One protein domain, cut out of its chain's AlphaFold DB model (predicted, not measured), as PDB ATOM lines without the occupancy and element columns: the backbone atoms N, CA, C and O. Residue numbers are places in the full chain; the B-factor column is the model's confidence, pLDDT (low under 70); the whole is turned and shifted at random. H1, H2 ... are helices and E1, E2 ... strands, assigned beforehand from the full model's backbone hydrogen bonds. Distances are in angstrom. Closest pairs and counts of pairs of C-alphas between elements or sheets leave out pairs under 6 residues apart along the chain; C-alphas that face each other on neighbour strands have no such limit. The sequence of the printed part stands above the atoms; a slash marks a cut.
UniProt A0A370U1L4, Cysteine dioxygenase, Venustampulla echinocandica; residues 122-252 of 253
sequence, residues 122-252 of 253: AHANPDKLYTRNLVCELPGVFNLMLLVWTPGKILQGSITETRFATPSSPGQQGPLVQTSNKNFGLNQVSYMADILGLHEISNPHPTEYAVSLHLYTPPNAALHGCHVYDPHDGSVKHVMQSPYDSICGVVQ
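Overview. This is residues 122 to 252 of the 253 residues of the protein "Cysteine dioxygenase" of Venustampulla echinocandica (UniProt A0A370U1L4). Two small antiparallel sheets, E1-E2-E6 and E4-E3-E5, form a V that meets where E2 and E5 end and E3 and E6 begin. The hairpin E7-E8, reached through the short helix H1, stands across the open side of the V, giving a rough triangle, and residues 240 to 252 lead back to E1, where 246 to 247 pair beside it. The printed part has 131 residues, with eight named strands and one named helix in the order E1 E2 E3 E4 E5 E6 H1 E7 E8. The class is mostly strand, though only 55 of the 131 residues are in named elements. It is compact, with a radius of gyration of the C-alphas of 15.2 A, and spans 43 by 37 by 27 A.

Arrangement. E1, residues 130 to 138, and E2, residues 142 to 149, form a hairpin, antiparallel at 161 degrees, with N 133 and O 146 at 2.9 A. E6, residues 210 to 216, is antiparallel to E2 at 163 degrees, with N 145 and O 214 at 2.9 A. This sheet is twisted, and E1 bends by 57 degrees at residue 135. Residues 246 to 247 pair parallel with 133 to 134 and antiparallel with 250 to 251. In the other sheet, E3, residues 159 to 164, is the inner strand. E4, residues 178 to 184, forms a hairpin with it, with N 161 and O 182 at 2.8 A; E5, residues 198 to 202, is its other antiparallel neighbour, with N 200 and O 162 at 2.7 A. Between the sheets, the closest C-alphas of E3 and E6, Ile 159 and Ala 210, are 6.9 A apart. H1, residues 220 to 224, only grazes the first sheet with residues 220 to 222; its O i to N i+4 pair is within hydrogen-bond range. E7, residues 226 to 229, and E8, residues 236 to 239, form an antiparallel hairpin, with N 228 and O 237 at 2.9 A. E5 and E7 are near each other, while E1 and E7 are apart.

Along the chain. E1 begins at C-alpha 130, (-48.643, -19.174, 120.255), and is 23.2 A long; E2 is 21.7 A and E6 19.2 A. E4 is 17.3 A and E3 16.5 A, beginning at C-alpha 159, (-49.275, -20.361, 108.234). E8 ends at C-alpha 239, (-63.981, -16.530, 126.237).

Size, cuts and confidence. The C-alphas farthest apart, of Gln 173 and Val 250, are 43.2 A apart. The printed part has no cut. The links E3 to E4 and E4 to E5 are long, 13 residues each. Mean pLDDT of the printed part is 90.6; residues 152 to 157 are under 70.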
ATOM      1  N   ALA A 122     -41.332  -9.798 119.003       93.94
ATOM      2  CA  ALA A 122     -41.553 -11.219 118.721       93.94
ATOM      3  C   ALA A 122     -41.037 -12.126 119.851       93.94
ATOM      4  O   ALA A 122     -40.075 -12.879 119.683       93.94
ATOM      5  N   HIS A 123     -41.677 -12.052 121.019       94.62
ATOM      6  CA  HIS A 123     -41.390 -12.957 122.136       94.62
ATOM      7  C   HIS A 123     -42.116 -14.279 121.923       94.62
ATOM      8  O   HIS A 123     -43.293 -14.260 121.586       94.62
ATOM      9  N   ALA A 124     -41.414 -15.396 122.097       91.94
ATOM     10  CA  ALA A 124     -41.953 -16.744 121.950       91.94
ATOM     11  C   ALA A 124     -42.056 -17.430 123.317       91.94
ATOM     12  O   ALA A 124     -41.244 -17.172 124.205       91.94
ATOM     13  N   ASN A 125     -43.004 -18.355 123.452       91.44
ATOM     14  CA  ASN A 125     -43.114 -19.236 124.608       91.44
ATOM     15  C   ASN A 125     -43.349 -20.678 124.119       91.44
ATOM     16  O   ASN A 125     -44.432 -20.943 123.598       91.44
ATOM     17  N   PRO A 126     -42.370 -21.594 124.268       89.94
ATOM     18  CA  PRO A 126     -42.492 -22.989 123.831       89.94
ATOM     19  C   PRO A 126     -43.630 -23.777 124.494       89.94
ATOM     20  O   PRO A 126     -44.064 -24.783 123.939       89.94
ATOM     21  N   ASP A 127     -44.117 -23.331 125.654       90.56
ATOM     22  CA  ASP A 127     -45.187 -24.002 126.402       90.56
ATOM     23  C   ASP A 127     -46.594 -23.614 125.910       90.56
ATOM     24  O   ASP A 127     -47.599 -24.163 126.367       90.56
ATOM     25  N   LYS A 128     -46.693 -22.659 124.975       90.31
ATOM     26  CA  LYS A 128     -47.954 -22.179 124.389       90.31
ATOM     27  C   LYS A 128     -47.991 -22.491 122.901       90.31
ATOM     28  O   LYS A 128     -46.975 -22.389 122.244       90.31
ATOM     29  N   LEU A 129     -49.174 -22.736 122.334       89.19
ATOM     30  CA  LEU A 129     -49.329 -22.879 120.871       89.19
ATOM     31  C   LEU A 129     -48.903 -21.617 120.104       89.19
ATOM     32  O   LEU A 129     -48.420 -21.676 118.972       89.19
ATOM     33  N   TYR A 130     -49.129 -20.460 120.718       92.56
ATOM     34  CA  TYR A 130     -48.643 -19.174 120.255       92.56
ATOM     35  C   TYR A 130     -48.642 -18.164 121.405       92.56
ATOM     36  O   TYR A 130     -49.345 -18.326 122.410       92.56
ATOM     37  N   THR A 131     -47.880 -17.091 121.236       94.44
ATOM     38  CA  THR A 131     -47.914 -15.907 122.104       94.44
ATOM     39  C   THR A 131     -48.592 -14.734 121.407       94.44
ATOM     40  O   THR A 131     -48.565 -14.631 120.181       94.44
ATOM     41  N   ARG A 132     -49.158 -13.813 122.187       95.81
ATOM     42  CA  ARG A 132     -49.804 -12.581 121.726       95.81
ATOM     43  C   ARG A 132     -49.012 -11.381 122.226       95.81
ATOM     44  O   ARG A 132     -49.034 -11.079 123.414       95.81
ATOM     45  N   ASN A 133     -48.321 -10.701 121.322       96.25
ATOM     46  CA  ASN A 133     -47.403  -9.620 121.655       96.25
ATOM     47  C   ASN A 133     -47.932  -8.288 121.117       96.25
ATOM     48  O   ASN A 133     -47.870  -8.047 119.909       96.25
ATOM     49  N   LEU A 134     -48.467  -7.430 121.987       97.56
ATOM     50  CA  LEU A 134     -49.010  -6.136 121.580       97.56
ATOM     51  C   LEU A 134     -47.878  -5.223 121.085       97.56
ATOM     52  O   LEU A 134     -46.903  -4.976 121.797       97.56
ATOM     53  N   VAL A 135     -48.009  -4.722 119.855       96.31
ATOM     54  CA  VAL A 135     -47.060  -3.780 119.241       96.31
ATOM     55  C   VAL A 135     -47.458  -2.353 119.587       96.31
ATOM     56  O   VAL A 135     -46.632  -1.586 120.081       96.31
ATOM     57  N   CYS A 136     -48.715  -2.012 119.317       94.69
ATOM     58  CA  CYS A 136     -49.342  -0.757 119.698       94.69
ATOM     59  C   CYS A 136     -50.865  -0.914 119.707       94.69
ATOM     60  O   CYS A 136     -51.424  -1.821 119.085       94.69
ATOM     61  N   GLU A 137     -51.529   0.006 120.388       94.75
ATOM     62  CA  GLU A 137     -52.976   0.142 120.379       94.75
ATOM     63  C   GLU A 137     -53.359   1.612 120.284       94.75
ATOM     64  O   GLU A 137     -52.599   2.503 120.672       94.75
ATOM     65  N   LEU A 138     -54.559   1.845 119.771       93.75
ATOM     66  CA  LEU A 138     -55.273   3.091 119.959       93.75
ATOM     67  C   LEU A 138     -56.620   2.732 120.595       93.75
ATOM     68  O   LEU A 138     -57.430   2.080 119.924       93.75
ATOM     69  N   PRO A 139     -56.863   3.106 121.867       92.69
ATOM     70  CA  PRO A 139     -58.034   2.665 122.616       92.69
ATOM     71  C   PRO A 139     -59.344   2.858 121.850       92.69
ATOM     72  O   PRO A 139     -59.624   3.932 121.324       92.69
ATOM     73  N   GLY A 140     -60.132   1.786 121.762       89.56
ATOM     74  CA  GLY A 140     -61.411   1.760 121.046       89.56
ATOM     75  C   GLY A 140     -61.312   1.754 119.515       89.56
ATOM     76  O   GLY A 140     -62.302   1.439 118.862       89.56
ATOM     77  N   VAL A 141     -60.142   2.037 118.936       93.75
ATOM     78  CA  VAL A 141     -59.951   2.101 117.481       93.75
ATOM     79  C   VAL A 141     -59.322   0.819 116.959       93.75
ATOM     80  O   VAL A 141     -59.929   0.144 116.135       93.75
ATOM     81  N   PHE A 142     -58.129   0.445 117.426       95.62
ATOM     82  CA  PHE A 142     -57.487  -0.784 116.965       95.62
ATOM     83  C   PHE A 142     -56.427  -1.318 117.918       95.62
ATOM     84  O   PHE A 142     -55.790  -0.558 118.646       95.62
ATOM     85  N   ASN A 143     -56.163  -2.620 117.792       96.75
ATOM     86  CA  ASN A 143     -54.982  -3.270 118.352       96.75
ATOM     87  C   ASN A 143     -54.138  -3.847 117.217       96.75
ATOM     88  O   ASN A 143     -54.665  -4.535 116.338       96.75
ATOM     89  N   LEU A 144     -52.830  -3.601 117.263       96.88
ATOM     90  CA  LEU A 144     -51.851  -4.223 116.381       96.88
ATOM     91  C   LEU A 144     -50.919  -5.106 117.209       96.88
ATOM     92  O   LEU A 144     -50.280  -4.639 118.152       96.88
ATOM     93  N   MET A 145     -50.810  -6.383 116.856       95.88
ATOM     94  CA  MET A 145     -50.016  -7.352 117.614       95.88
ATOM     95  C   MET A 145     -49.276  -8.335 116.712       95.88
ATOM     96  O   MET A 145     -49.716  -8.626 115.602       95.88
ATOM     97  N   LEU A 146     -48.166  -8.878 117.207       94.94
ATOM     98  CA  LEU A 146     -47.521 -10.049 116.623       94.94
ATOM     99  C   LEU A 146     -47.992 -11.312 117.334       94.94
ATOM    100  O   LEU A 146     -47.920 -11.405 118.562       94.94
ATOM    101  N   LEU A 147     -48.395 -12.310 116.552       93.81
ATOM    102  CA  LEU A 147     -48.531 -13.677 117.033       93.81
ATOM    103  C   LEU A 147     -47.280 -14.460 116.642       93.81
ATOM    104  O   LEU A 147     -46.887 -14.455 115.473       93.81
ATOM    105  N   VAL A 148     -46.652 -15.115 117.621       92.75
ATOM    106  CA  VAL A 148     -45.501 -16.003 117.399       92.75
ATOM    107  C   VAL A 148     -45.959 -17.428 117.655       92.75
ATOM    108  O   VAL A 148     -46.305 -17.773 118.780       92.75
ATOM    109  N   TRP A 149     -45.996 -18.234 116.601       91.31
ATOM    110  CA  TRP A 149     -46.589 -19.568 116.582       91.31
ATOM    111  C   TRP A 149     -45.519 -20.623 116.815       91.31
ATOM    112  O   TRP A 149     -44.559 -20.701 116.041       91.31
ATOM    113  N   THR A 150     -45.679 -21.451 117.848       87.56
ATOM    114  CA  THR A 150     -44.743 -22.552 118.097       87.56
ATOM    115  C   THR A 150     -44.804 -23.595 116.982       87.56
ATOM    116  O   THR A 150     -45.875 -23.796 116.404       87.56
ATOM    117  N   PRO A 151     -43.690 -24.288 116.690       83.25
ATOM    118  CA  PRO A 151     -43.694 -25.441 115.794       83.25
ATOM    119  C   PRO A 151     -44.640 -26.543 116.300       83.25
ATOM    120  O   PRO A 151     -44.701 -26.796 117.505       83.25
ATOM    121  N   GLY A 152     -45.364 -27.219 115.404       60.94
ATOM    122  CA  GLY A 152     -46.421 -28.157 115.796       60.94
ATOM    123  C   GLY A 152     -46.713 -29.240 114.758       60.94
ATOM    124  O   GLY A 152     -46.689 -28.983 113.563       60.94
ATOM    125  N   LYS A 153     -46.928 -30.470 115.250       37.66
ATOM    126  CA  LYS A 153     -46.786 -31.782 114.580       37.66
ATOM    127  C   LYS A 153     -47.306 -31.873 113.131       37.66
ATOM    128  O   LYS A 153     -48.503 -31.998 112.923       37.66
ATOM    129  N   ILE A 154     -46.334 -31.926 112.208       31.88
ATOM    130  CA  ILE A 154     -46.322 -32.399 110.806       31.88
ATOM    131  C   ILE A 154     -47.629 -32.187 110.026       31.88
ATOM    132  O   ILE A 154     -48.574 -32.932 110.240       31.88
ATOM    133  N   LEU A 155     -47.602 -31.258 109.054       29.00
ATOM    134  CA  LEU A 155     -47.936 -31.452 107.624       29.00
ATOM    135  C   LEU A 155     -47.779 -30.094 106.873       29.00
ATOM    136  O   LEU A 155     -48.755 -29.418 106.591       29.00
ATOM    137  N   GLN A 156     -46.527 -29.728 106.545       30.41
ATOM    138  CA  GLN A 156     -46.088 -28.697 105.566       30.41
ATOM    139  C   GLN A 156     -46.307 -27.195 105.884       30.41
ATOM    140  O   GLN A 156     -47.421 -26.763 106.101       30.41
ATOM    141  N   GLY A 157     -45.219 -26.399 105.831       57.09
ATOM    142  CA  GLY A 157     -45.073 -25.014 106.340       57.09
ATOM    143  C   GLY A 157     -45.918 -23.879 105.726       57.09
ATOM    144  O   GLY A 157     -46.893 -24.112 105.022       57.09
ATOM    145  N   SER A 158     -45.495 -22.624 105.973       71.44
ATOM    146  CA  SER A 158     -46.333 -21.399 105.950       71.44
ATOM    147  C   SER A 158     -47.354 -21.383 107.103       71.44
ATOM    148  O   SER A 158     -47.379 -22.336 107.871       71.44
ATOM    149  N   ILE A 159     -48.129 -20.311 107.304       86.06
ATOM    150  CA  ILE A 159     -49.275 -20.361 108.234       86.06
ATOM    151  C   ILE A 159     -50.489 -20.866 107.456       86.06
ATOM    152  O   ILE A 159     -50.802 -20.320 106.398       86.06
ATOM    153  N   THR A 160     -51.197 -21.858 107.988       91.12
ATOM    154  CA  THR A 160     -52.444 -22.345 107.389       91.12
ATOM    155  C   THR A 160     -53.637 -21.646 108.034       91.12
ATOM    156  O   THR A 160     -53.769 -21.641 109.256       91.12
ATOM    157  N   GLU A 161     -54.512 -21.069 107.210       93.75
ATOM    158  CA  GLU A 161     -55.856 -20.637 107.596       93.75
ATOM    159  C   GLU A 161     -56.879 -21.640 107.067       93.75
ATOM    160  O   GLU A 161     -57.067 -21.787 105.854       93.75
ATOM    161  N   THR A 162     -57.587 -22.279 107.985       94.81
ATOM    162  CA  THR A 162     -58.774 -23.076 107.687       94.81
ATOM    163  C   THR A 162     -60.002 -22.253 108.045       94.81
ATOM    164  O   THR A 162     -60.070 -21.715 109.141       94.81
ATOM    165  N   ARG A 163     -60.975 -22.122 107.143       97.31
ATOM    166  CA  ARG A 163     -62.245 -21.436 107.419       97.31
ATOM    167  C   ARG A 163     -63.383 -22.425 107.511       97.31
ATOM    168  O   ARG A 163     -63.374 -23.434 106.807       97.31
ATOM    169  N   PHE A 164     -64.377 -22.086 108.318       97.62
ATOM    170  CA  PHE A 164     -65.593 -22.867 108.495       97.62
ATOM    171  C   PHE A 164     -66.828 -21.986 108.330       97.62
ATOM    172  O   PHE A 164     -66.782 -20.777 108.563       97.62
ATOM    173  N   ALA A 165     -67.943 -22.592 107.937       96.88
ATOM    174  CA  ALA A 165     -69.235 -21.927 107.981       96.88
ATOM    175  C   ALA A 165     -69.640 -21.675 109.441       96.88
ATOM    176  O   ALA A 165     -69.440 -22.532 110.302       96.88
ATOM    177  N   THR A 166     -70.229 -20.511 109.719       94.81
ATOM    178  CA  THR A 166     -70.814 -20.237 111.036       94.81
ATOM    179  C   THR A 166     -72.060 -21.109 111.218       94.81
ATOM    180  O   THR A 166     -72.973 -21.011 110.392       94.81
ATOM    181  N   PRO A 167     -72.133 -21.956 112.261       93.81
ATOM    182  CA  PRO A 167     -73.305 -22.790 112.496       93.81
ATOM    183  C   PRO A 167     -74.507 -21.919 112.879       93.81
ATOM    184  O   PRO A 167     -74.395 -21.019 113.711       93.81
ATOM    185  N   SER A 168     -75.675 -22.196 112.297       94.44
ATOM    186  CA  SER A 168     -76.922 -21.508 112.665       94.44
ATOM    187  C   SER A 168     -77.491 -22.007 113.997       94.44
ATOM    188  O   SER A 168     -78.293 -21.322 114.628       94.44
ATOM    189  N   SER A 169     -77.075 -23.192 114.444       95.06
ATOM    190  CA  SER A 169     -77.411 -23.755 115.755       95.06
ATOM    191  C   SER A 169     -76.172 -24.446 116.343       95.06
ATOM    192  O   SER A 169     -76.008 -25.658 116.173       95.06
ATOM    193  N   PRO A 170     -75.263 -23.680 116.989       94.12
ATOM    194  CA  PRO A 170     -74.027 -24.210 117.567       94.12
ATOM    195  C   PRO A 170     -74.278 -25.407 118.496       94.12
ATOM    196  O   PRO A 170     -75.210 -25.391 119.299       94.12
ATOM    197  N   GLY A 171     -73.455 -26.449 118.381       93.00
ATOM    198  CA  GLY A 171     -73.543 -27.683 119.174       93.00
ATOM    199  C   GLY A 171     -74.665 -28.650 118.779       93.00
ATOM    200  O   GLY A 171     -74.752 -29.733 119.347       93.00
ATOM    201  N   GLN A 172     -75.533 -28.284 117.828       95.38
ATOM    202  CA  GLN A 172     -76.671 -29.118 117.402       95.38
ATOM    203  C   GLN A 172     -76.536 -29.645 115.968       95.38
ATOM    204  O   GLN A 172     -77.293 -30.518 115.555       95.38
ATOM    205  N   GLN A 173     -75.580 -29.117 115.201       93.50
ATOM    206  CA  GLN A 173     -75.383 -29.438 113.782       93.50
ATOM    207  C   GLN A 173     -74.216 -30.407 113.538       93.50
ATOM    208  O   GLN A 173     -73.959 -30.775 112.394       93.50
ATOM    209  N   GLY A 174     -73.540 -30.845 114.605       93.62
ATOM    210  CA  GLY A 174     -72.363 -31.703 114.527       93.62
ATOM    211  C   GLY A 174     -71.089 -30.930 114.153       93.62
ATOM    212  O   GLY A 174     -70.991 -29.738 114.456       93.62
ATOM    213  N   PRO A 175     -70.107 -31.598 113.519       96.62
ATOM    214  CA  PRO A 175     -68.820 -30.995 113.184       96.62
ATOM    215  C   PRO A 175     -68.946 -29.716 112.354       96.62
ATOM    216  O   PRO A 175     -69.838 -29.581 111.513       96.62
ATOM    217  N   LEU A 176     -67.998 -28.794 112.533       96.00
ATOM    218  CA  LEU A 176     -67.943 -27.582 111.722       96.00
ATOM    219  C   LEU A 176     -67.673 -27.918 110.249       96.00
ATOM    220  O   LEU A 176     -66.803 -28.724 109.915       96.00
ATOM    221  N   VAL A 177     -68.377 -27.236 109.346       96.62
ATOM    222  CA  VAL A 177     -68.221 -27.434 107.899       96.62
ATOM    223  C   VAL A 177     -67.099 -26.545 107.376       96.62
ATOM    224  O   VAL A 177     -67.250 -25.323 107.319       96.62
ATOM    225  N   GLN A 178     -65.976 -27.148 106.978       97.25
ATOM    226  CA  GLN A 178     -64.856 -26.426 106.374       97.25
ATOM    227  C   GLN A 178     -65.263 -25.820 105.022       97.25
ATOM    228  O   GLN A 178     -65.763 -26.516 104.140       97.25
ATOM    229  N   THR A 179     -64.990 -24.532 104.832       97.50
ATOM    230  CA  THR A 179     -65.272 -23.780 103.599       97.50
ATOM    231  C   THR A 179     -64.010 -23.424 102.817       97.50
ATOM    232  O   THR A 179     -64.081 -23.180 101.615       97.50
ATOM    233  N   SER A 180     -62.843 -23.389 103.466       96.75
ATOM    234  CA  SER A 180     -61.561 -23.079 102.821       96.75
ATOM    235  C   SER A 180     -60.390 -23.613 103.645       96.75
ATOM    236  O   SER A 180     -60.473 -23.665 104.866       96.75
ATOM    237  N   ASN A 181     -59.276 -23.936 102.991       94.50
ATOM    238  CA  ASN A 181     -57.977 -24.195 103.617       94.50
ATOM    239  C   ASN A 181     -56.897 -23.557 102.733       94.50
ATOM    240  O   ASN A 181     -56.832 -23.846 101.537       94.50
ATOM    241  N   LYS A 182     -56.137 -22.604 103.278       92.75
ATOM    242  CA  LYS A 182     -55.162 -21.805 102.524       92.75
ATOM    243  C   LYS A 182     -53.867 -21.638 103.298       92.75
ATOM    244  O   LYS A 182     -53.877 -21.404 104.499       92.75
ATOM    245  N   ASN A 183     -52.769 -21.667 102.559       91.56
ATOM    246  CA  ASN A 183     -51.419 -21.464 103.059       91.56
ATOM    247  C   ASN A 183     -50.955 -20.035 102.768       91.56
ATOM    248  O   ASN A 183     -51.077 -19.565 101.635       91.56
ATOM    249  N   PHE A 184     -50.426 -19.360 103.789       88.88
ATOM    250  CA  PHE A 184     -49.976 -17.973 103.731       88.88
ATOM    251  C   PHE A 184     -48.479 -17.856 104.021       88.88
ATOM    252  O   PHE A 184     -48.013 -18.111 105.135       88.88
ATOM    253  N   GLY A 185     -47.726 -17.459 102.997       88.81
ATOM    254  CA  GLY A 185     -46.286 -17.215 103.049       88.81
ATOM    255  C   GLY A 185     -45.906 -15.794 103.477       88.81
ATOM    256  O   GLY A 185     -46.749 -14.957 103.802       88.81
ATOM    257  N   LEU A 186     -44.598 -15.512 103.447       87.06
ATOM    258  CA  LEU A 186     -44.027 -14.213 103.812       87.06
ATOM    259  C   LEU A 186     -44.692 -13.056 103.041       87.06
ATOM    260  O   LEU A 186     -44.861 -13.130 101.825       87.06
ATOM    261  N   ASN A 187     -45.024 -11.975 103.756       87.44
ATOM    262  CA  ASN A 187     -45.652 -10.746 103.242       87.44
ATOM    263  C   ASN A 187     -47.059 -10.914 102.633       87.44
ATOM    264  O   ASN A 187     -47.602  -9.958 102.081       87.44
ATOM    265  N   GLN A 188     -47.676 -12.096 102.722       91.56
ATOM    266  CA  GLN A 188     -49.068 -12.260 102.311       91.56
ATOM    267  C   GLN A 188     -50.022 -11.743 103.394       91.56
ATOM    268  O   GLN A 188     -49.751 -11.846 104.588       91.56
ATOM    269  N   VAL A 189     -51.154 -11.189 102.959       92.25
ATOM    270  CA  VAL A 189     -52.175 -10.593 103.830       92.25
ATOM    271  C   VAL A 189     -53.496 -11.325 103.613       92.25
ATOM    272  O   VAL A 189     -53.934 -11.486 102.474       92.25
ATOM    273  N   SER A 190     -54.137 -11.738 104.705       93.38
ATOM    274  CA  SER A 190     -55.510 -12.261 104.721       93.38
ATOM    275  C   SER A 190     -56.440 -11.275 105.430       93.38
ATOM    276  O   SER A 190     -55.990 -10.369 106.132       93.38
ATOM    277  N   TYR A 191     -57.745 -11.447 105.238       94.62
ATOM    278  CA  TYR A 191     -58.784 -10.694 105.936       94.62
ATOM    279  C   TYR A 191     -59.853 -11.642 106.466       94.62
ATOM    280  O   TYR A 191     -60.345 -12.497 105.722       94.62
ATOM    281  N   MET A 192     -60.239 -11.442 107.725       94.19
ATOM    282  CA  MET A 192     -61.310 -12.178 108.377       94.19
ATOM    283  C   MET A 192     -62.267 -11.226 109.095       94.19
ATOM    284  O   MET A 192     -61.840 -10.263 109.728       94.19
ATOM    285  N   ALA A 193     -63.557 -11.527 108.989       93.75
ATOM    286  CA  ALA A 193     -64.648 -10.911 109.733       93.75
ATOM    287  C   ALA A 193     -65.769 -11.942 109.891       93.75
ATOM    288  O   ALA A 193     -65.834 -12.887 109.106       93.75
ATOM    289  N   ASP A 194     -66.674 -11.737 110.846       92.81
ATOM    290  CA  ASP A 194     -67.708 -12.725 111.196       92.81
ATOM    291  C   ASP A 194     -68.608 -13.108 110.009       92.81
ATOM    292  O   ASP A 194     -69.032 -14.255 109.880       92.81
ATOM    293  N   ILE A 195     -68.845 -12.172 109.082       93.50
ATOM    294  CA  ILE A 195     -69.630 -12.425 107.863       93.50
ATOM    295  C   ILE A 195     -68.953 -13.421 106.902       93.50
ATOM    296  O   ILE A 195     -69.600 -13.956 106.008       93.50
ATOM    297  N   LEU A 196     -67.648 -13.658 107.068       94.75
ATOM    298  CA  LEU A 196     -66.860 -14.605 106.275       94.75
ATOM    299  C   LEU A 196     -66.781 -15.998 106.917       94.75
ATOM    300  O   LEU A 196     -66.181 -16.893 106.318       94.75
ATOM    301  N   GLY A 197     -67.371 -16.185 108.101       96.44
ATOM    302  CA  GLY A 197     -67.425 -17.458 108.811       96.44
ATOM    303  C   GLY A 197     -66.565 -17.493 110.073       96.44
ATOM    304  O   GLY A 197     -66.327 -16.479 110.725       96.44
ATOM    305  N   LEU A 198     -66.072 -18.686 110.394       97.25
ATOM    306  CA  LEU A 198     -65.084 -18.942 111.442       97.25
ATOM    307  C   LEU A 198     -63.726 -19.217 110.792       97.25
ATOM    308  O   LEU A 198     -63.670 -19.618 109.627       97.25
ATOM    309  N   HIS A 199     -62.634 -19.059 111.534       96.25
ATOM    310  CA  HIS A 199     -61.327 -19.507 111.061       96.25
ATOM    311  C   HIS A 199     -60.484 -20.143 112.158       96.25
ATOM    312  O   HIS A 199     -60.646 -19.835 113.329       96.25
ATOM    313  N   GLU A 200     -59.582 -21.019 111.753       93.94
ATOM    314  CA  GLU A 200     -58.538 -21.647 112.539       93.94
ATOM    315  C   GLU A 200     -57.200 -21.293 111.885       93.94
ATOM    316  O   GLU A 200     -57.035 -21.461 110.675       93.94
ATOM    317  N   ILE A 201     -56.249 -20.818 112.688       92.31
ATOM    318  CA  ILE A 201     -54.892 -20.510 112.243       92.31
ATOM    319  C   ILE A 201     -53.913 -21.465 112.923       92.31
ATOM    320  O   ILE A 201     -53.939 -21.618 114.147       92.31
ATOM    321  N   SER A 202     -53.025 -22.079 112.144       90.00
ATOM    322  CA  SER A 202     -52.010 -22.996 112.661       90.00
ATOM    323  C   SER A 202     -50.643 -22.790 112.004       90.00
ATOM    324  O   SER A 202     -50.530 -22.298 110.879       90.00
ATOM    325  N   ASN A 203     -49.586 -23.159 112.737       90.25
ATOM    326  CA  ASN A 203     -48.234 -23.298 112.202       90.25
ATOM    327  C   ASN A 203     -47.926 -24.791 111.975       90.25
ATOM    328  O   ASN A 203     -47.538 -25.476 112.923       90.25
ATOM    329  N   PRO A 204     -48.090 -25.304 110.747       84.31
ATOM    330  CA  PRO A 204     -47.797 -26.695 110.393       84.31
ATOM    331  C   PRO A 204     -46.299 -27.031 110.304       84.31
ATOM    332  O   PRO A 204     -45.945 -28.190 110.045       84.31
ATOM    333  N   HIS A 205     -45.394 -26.053 110.461       85.00
ATOM    334  CA  HIS A 205     -43.963 -26.327 110.366       85.00
ATOM    335  C   HIS A 205     -43.489 -27.168 111.567       85.00
ATOM    336  O   HIS A 205     -43.738 -26.801 112.719       85.00
ATOM    337  N   PRO A 206     -42.756 -28.278 111.341       82.38
ATOM    338  CA  PRO A 206     -42.406 -29.212 112.411       82.38
ATOM    339  C   PRO A 206     -41.375 -28.660 113.402       82.38
ATOM    340  O   PRO A 206     -41.311 -29.124 114.537       82.38
ATOM    341  N   THR A 207     -40.543 -27.708 112.975       83.25
ATOM    342  CA  THR A 207     -39.375 -27.253 113.754       83.25
ATOM    343  C   THR A 207     -39.180 -25.743 113.796       83.25
ATOM    344  O   THR A 207     -38.332 -25.267 114.545       83.25
ATOM    345  N   GLU A 208     -39.927 -24.975 113.004       87.12
ATOM    346  CA  GLU A 208     -39.687 -23.540 112.843       87.12
ATOM    347  C   GLU A 208     -40.899 -22.773 113.324       87.12
ATOM    348  O   GLU A 208     -42.045 -23.172 113.118       87.12
ATOM    349  N   TYR A 209     -40.617 -21.674 114.007       89.94
ATOM    350  CA  TYR A 209     -41.636 -20.734 114.417       89.94
ATOM    351  C   TYR A 209     -42.124 -19.946 113.206       89.94
ATOM    352  O   TYR A 209     -41.341 -19.605 112.317       89.94
ATOM    353  N   ALA A 210     -43.398 -19.575 113.232       92.00
ATOM    354  CA  ALA A 210     -43.954 -18.583 112.326       92.00
ATOM    355  C   ALA A 210     -44.295 -17.305 113.099       92.00
ATOM    356  O   ALA A 210     -44.614 -17.349 114.288       92.00
ATOM    357  N   VAL A 211     -44.247 -16.157 112.423       93.50
ATOM    358  CA  VAL A 211     -44.640 -14.861 112.988       93.50
ATOM    359  C   VAL A 211     -45.643 -14.210 112.047       93.50
ATOM    360  O   VAL A 211     -45.380 -14.102 110.851       93.50
ATOM    361  N   SER A 212     -46.779 -13.761 112.576       95.12
ATOM    362  CA  SER A 212     -47.762 -12.980 111.818       95.12
ATOM    363  C   SER A 212     -48.137 -11.689 112.530       95.12
ATOM    364  O   SER A 212     -48.173 -11.625 113.757       95.12
ATOM    365  N   LEU A 213     -48.412 -10.652 111.737       95.75
ATOM    366  CA  LEU A 213     -48.896  -9.353 112.195       95.75
ATOM    367  C   LEU A 213     -50.422  -9.314 112.077       95.75
ATOM    368  O   LEU A 213     -50.961  -9.567 111.003       95.75
ATOM    369  N   HIS A 214     -51.101  -8.989 113.173       95.56
ATOM    370  CA  HIS A 214     -52.560  -8.969 113.275       95.56
ATOM    371  C   HIS A 214     -53.042  -7.572 113.635       95.56
ATOM    372  O   HIS A 214     -52.596  -7.002 114.631       95.56
ATOM    373  N   LEU A 215     -53.966  -7.047 112.832       95.94
ATOM    374  CA  LEU A 215     -54.662  -5.785 113.058       95.94
ATOM    375  C   LEU A 215     -56.141  -6.079 113.325       95.94
ATOM    376  O   LEU A 215     -56.822  -6.612 112.452       95.94
ATOM    377  N   TYR A 216     -56.639  -5.693 114.499       94.69
ATOM    378  CA  TYR A 216     -58.055  -5.794 114.859       94.69
ATOM    379  C   TYR A 216     -58.654  -4.399 115.014       94.69
ATOM    380  O   TYR A 216     -58.129  -3.608 115.793       94.69
ATOM    381  N   THR A 217     -59.741  -4.107 114.296       93.81
ATOM    382  CA  THR A 217     -60.404  -2.793 114.297       93.81
ATOM    383  C   THR A 217     -61.922  -2.926 114.081       93.81
ATOM    384  O   THR A 217     -62.337  -3.447 113.047       93.81
ATOM    385  N   PRO A 218     -62.770  -2.438 115.005       93.62
ATOM    386  CA  PRO A 218     -62.447  -2.139 116.402       93.62
ATOM    387  C   PRO A 218     -61.852  -3.366 117.124       93.62
ATOM    388  O   PRO A 218     -62.009  -4.495 116.646       93.62
ATOM    389  N   PRO A 219     -61.168  -3.208 118.271       92.88
ATOM    390  CA  PRO A 219     -60.527  -4.318 118.980       92.88
ATOM    391  C   PRO A 219     -61.538  -5.168 119.780       92.88
ATOM    392  O   PRO A 219     -61.346  -5.452 120.962       92.88
ATOM    393  N   ASN A 220     -62.624  -5.603 119.131       92.69
ATOM    394  CA  ASN A 220     -63.784  -6.249 119.753       92.69
ATOM    395  C   ASN A 220     -63.413  -7.461 120.609       92.69
ATOM    396  O   ASN A 220     -63.907  -7.592 121.722       92.69
ATOM    397  N   ALA A 221     -62.512  -8.320 120.129       90.44
ATOM    398  CA  ALA A 221     -62.117  -9.513 120.874       90.44
ATOM    399  C   ALA A 221     -61.382  -9.188 122.189       90.44
ATOM    400  O   ALA A 221     -61.492  -9.943 123.153       90.44
ATOM    401  N   ALA A 222     -60.662  -8.063 122.248       90.94
ATOM    402  CA  ALA A 222     -60.003  -7.607 123.470       90.94
ATOM    403  C   ALA A 222     -60.999  -6.953 124.442       90.94
ATOM    404  O   ALA A 222     -60.885  -7.142 125.648       90.94
ATOM    405  N   LEU A 223     -61.988  -6.220 123.920       90.81
ATOM    406  CA  LEU A 223     -62.978  -5.494 124.725       90.81
ATOM    407  C   LEU A 223     -64.131  -6.374 125.223       90.81
ATOM    408  O   LEU A 223     -64.674  -6.142 126.299       90.81
ATOM    409  N   HIS A 224     -64.531  -7.364 124.429       93.81
ATOM    410  CA  HIS A 224     -65.775  -8.114 124.618       93.81
ATOM    411  C   HIS A 224     -65.581  -9.630 124.569       93.81
ATOM    412  O   HIS A 224     -66.557 -10.369 124.685       93.81
ATOM    413  N   GLY A 225     -64.351 -10.105 124.374       93.69
ATOM    414  CA  GLY A 225     -64.068 -11.520 124.178       93.69
ATOM    415  C   GLY A 225     -64.476 -12.028 122.796       93.69
ATOM    416  O   GLY A 225     -64.904 -11.281 121.913       93.69
ATOM    417  N   CYS A 226     -64.319 -13.328 122.598       94.38
ATOM    418  CA  CYS A 226     -64.667 -14.016 121.362       94.38
ATOM    419  C   CYS A 226     -65.294 -15.380 121.653       94.38
ATOM    420  O   CYS A 226     -65.262 -15.877 122.776       94.38
ATOM    421  N   HIS A 227     -65.869 -15.990 120.623       95.12
ATOM    422  CA  HIS A 227     -66.388 -17.347 120.697       95.12
ATOM    423  C   HIS A 227     -65.381 -18.341 120.145       95.12
ATOM    424  O   HIS A 227     -64.937 -18.187 119.007       95.12
ATOM    425  N   VAL A 228     -65.078 -19.369 120.935       95.12
ATOM    426  CA  VAL A 228     -64.314 -20.540 120.510       95.12
ATOM    427  C   VAL A 228     -65.284 -21.676 120.272       95.12
ATOM    428  O   VAL A 228     -66.049 -22.035 121.166       95.12
ATOM    429  N   TYR A 229     -65.234 -22.222 119.066       96.19
ATOM    430  CA  TYR A 229     -66.030 -23.375 118.682       96.19
ATOM    431  C   TYR A 229     -65.209 -24.655 118.865       96.19
ATOM    432  O   TYR A 229     -63.979 -24.617 118.821       96.19
ATOM    433  N   ASP A 230     -65.860 -25.788 119.083       95.00
ATOM    434  CA  ASP A 230     -65.233 -27.098 118.939       95.00
ATOM    435  C   ASP A 230     -65.441 -27.585 117.493       95.00
ATOM    436  O   ASP A 230     -66.570 -27.566 116.994       95.00
ATOM    437  N   PRO A 231     -64.382 -27.995 116.774       93.06
ATOM    438  CA  PRO A 231     -64.511 -28.405 115.380       93.06
ATOM    439  C   PRO A 231     -65.243 -29.744 115.193       93.06
ATOM    440  O   PRO A 231     -65.733 -30.002 114.095       93.06
ATOM    441  N   HIS A 232     -65.325 -30.592 116.224       94.06
ATOM    442  CA  HIS A 232     -65.896 -31.944 116.153       94.06
ATOM    443  C   HIS A 232     -67.398 -31.976 116.407       94.06
ATOM    444  O   HIS A 232     -68.087 -32.783 115.794       94.06
ATOM    445  N   ASP A 233     -67.914 -31.126 117.290       93.81
ATOM    446  CA  ASP A 233     -69.346 -31.102 117.626       93.81
ATOM    447  C   ASP A 233     -70.021 -29.741 117.393       93.81
ATOM    448  O   ASP A 233     -71.241 -29.620 117.524       93.81
ATOM    449  N   GLY A 234     -69.246 -28.717 117.020       95.06
ATOM    450  CA  GLY A 234     -69.741 -27.374 116.743       95.06
ATOM    451  C   GLY A 234     -70.196 -26.614 117.989       95.06
ATOM    452  O   GLY A 234     -70.799 -25.546 117.848       95.06
ATOM    453  N   SER A 235     -69.963 -27.150 119.193       95.56
ATOM    454  CA  SER A 235     -70.263 -26.476 120.457       95.56
ATOM    455  C   SER A 235     -69.458 -25.189 120.581       95.56
ATOM    456  O   SER A 235     -68.416 -25.022 119.951       95.56
ATOM    457  N   VAL A 236     -69.960 -24.237 121.364       95.75
ATOM    458  CA  VAL A 236     -69.379 -22.899 121.457       95.75
ATOM    459  C   VAL A 236     -69.232 -22.466 122.904       95.75
ATOM    460  O   VAL A 236     -70.115 -22.683 123.732       95.75
ATOM    461  N   LYS A 237     -68.120 -21.796 123.196       95.19
ATOM    462  CA  LYS A 237     -67.884 -21.098 124.458       95.19
ATOM    463  C   LYS A 237     -67.469 -19.662 124.187       95.19
ATOM    464  O   LYS A 237     -66.628 -19.403 123.328       95.19
ATOM    465  N   HIS A 238     -68.042 -18.729 124.934       95.31
ATOM    466  CA  HIS A 238     -67.513 -17.371 124.997       95.31
ATOM    467  C   HIS A 238     -66.283 -17.356 125.908       95.31
ATOM    468  O   HIS A 238     -66.281 -17.986 126.966       95.31
ATOM    469  N   VAL A 239     -65.221 -16.681 125.476       93.19
ATOM    470  CA  VAL A 239     -63.981 -16.530 126.237       93.19
ATOM    471  C   VAL A 239     -63.504 -15.087 126.184       93.19
ATOM    472  O   VAL A 239     -63.499 -14.450 125.129       93.19
ATOM    473  N   MET A 240     -63.034 -14.584 127.323       92.44
ATOM    474  CA  MET A 240     -62.245 -13.359 127.346       92.44
ATOM    475  C   MET A 240     -60.818 -13.662 126.914       92.44
ATOM    476  O   MET A 240     -60.241 -14.702 127.243       92.44
ATOM    477  N   GLN A 241     -60.245 -12.733 126.160       85.94
ATOM    478  CA  GLN A 241     -58.863 -12.832 125.738       85.94
ATOM    479  C   GLN A 241     -57.932 -12.801 126.952       85.94
ATOM    480  O   GLN A 241     -58.005 -11.896 127.778       85.94
ATOM    481  N   SER A 242     -57.023 -13.777 127.037       86.06
ATOM    482  CA  SER A 242     -55.950 -13.752 128.034       86.06
ATOM    483  C   SER A 242     -55.094 -12.487 127.884       86.06
ATOM    484  O   SER A 242     -55.036 -11.930 126.776       86.06
ATOM    485  N   PRO A 243     -54.385 -12.066 128.949       90.88
ATOM    486  CA  PRO A 243     -53.416 -10.980 128.869       90.88
ATOM    487  C   PRO A 243     -52.404 -11.184 127.737       90.88
ATOM    488  O   PRO A 243     -52.123 -12.313 127.318       90.88
ATOM    489  N   TYR A 244     -51.854 -10.079 127.238       95.12
ATOM    490  CA  TYR A 244     -50.752 -10.129 126.286       95.12
ATOM    491  C   TYR A 244     -49.503 -10.724 126.939       95.12
ATOM    492  O   TYR A 244     -49.187 -10.410 128.081       95.12
ATOM    493  N   ASP A 245     -48.764 -11.543 126.191       96.56
ATOM    494  CA  ASP A 245     -47.477 -12.091 126.630       96.56
ATOM    495  C   ASP A 245     -46.398 -11.000 126.701       96.56
ATOM    496  O   ASP A 245     -45.488 -11.050 127.526       96.56
ATOM    497  N   SER A 246     -46.508  -9.981 125.848       97.38
ATOM    498  CA  SER A 246     -45.711  -8.762 125.948       97.38
ATOM    499  C   SER A 246     -46.488  -7.542 125.471       97.38
ATOM    500  O   SER A 246     -47.380  -7.646 124.625       97.38
ATOM    501  N   ILE A 247     -46.119  -6.376 125.996       97.06
ATOM    502  CA  ILE A 247     -46.665  -5.074 125.611       97.06
ATOM    503  C   ILE A 247     -45.505  -4.188 125.175       97.06
ATOM    504  O   ILE A 247     -44.533  -4.020 125.910       97.06
ATOM    505  N   CYS A 248     -45.575  -3.658 123.954       95.31
ATOM    506  CA  CYS A 248     -44.558  -2.778 123.375       95.31
ATOM    507  C   CYS A 248     -43.130  -3.368 123.415       95.31
ATOM    508  O   CYS A 248     -42.141  -2.636 123.446       95.31
ATOM    509  N   GLY A 249     -43.017  -4.702 123.385       93.69
ATOM    510  CA  GLY A 249     -41.748  -5.432 123.442       93.69
ATOM    511  C   GLY A 249     -41.259  -5.784 124.852       93.69
ATOM    512  O   GLY A 249     -40.162  -6.327 124.981       93.69
ATOM    513  N   VAL A 250     -42.058  -5.527 125.891       96.50
ATOM    514  CA  VAL A 250     -41.768  -5.885 127.288       96.50
ATOM    515  C   VAL A 250     -42.653  -7.054 127.719       96.50
ATOM    516  O   VAL A 250     -43.879  -6.940 127.718       96.50
ATOM    517  N   VAL A 251     -42.030  -8.182 128.070       94.00
ATOM    518  CA  VAL A 251     -42.718  -9.397 128.544       94.00
ATOM    519  C   VAL A 251     -43.449  -9.110 129.856       94.00
ATOM    520  O   VAL A 251     -42.877  -8.482 130.748       94.00
ATOM    521  N   GLN A 252     -44.700  -9.553 129.954       88.00
ATOM    522  CA  GLN A 252     -45.498  -9.457 131.177       88.00
ATOM    523  C   GLN A 252     -45.125 -10.623 132.112       88.00
ATOM    524  O   GLN A 252     -44.976 -11.751 131.638       88.00
TER     525      GLN A 252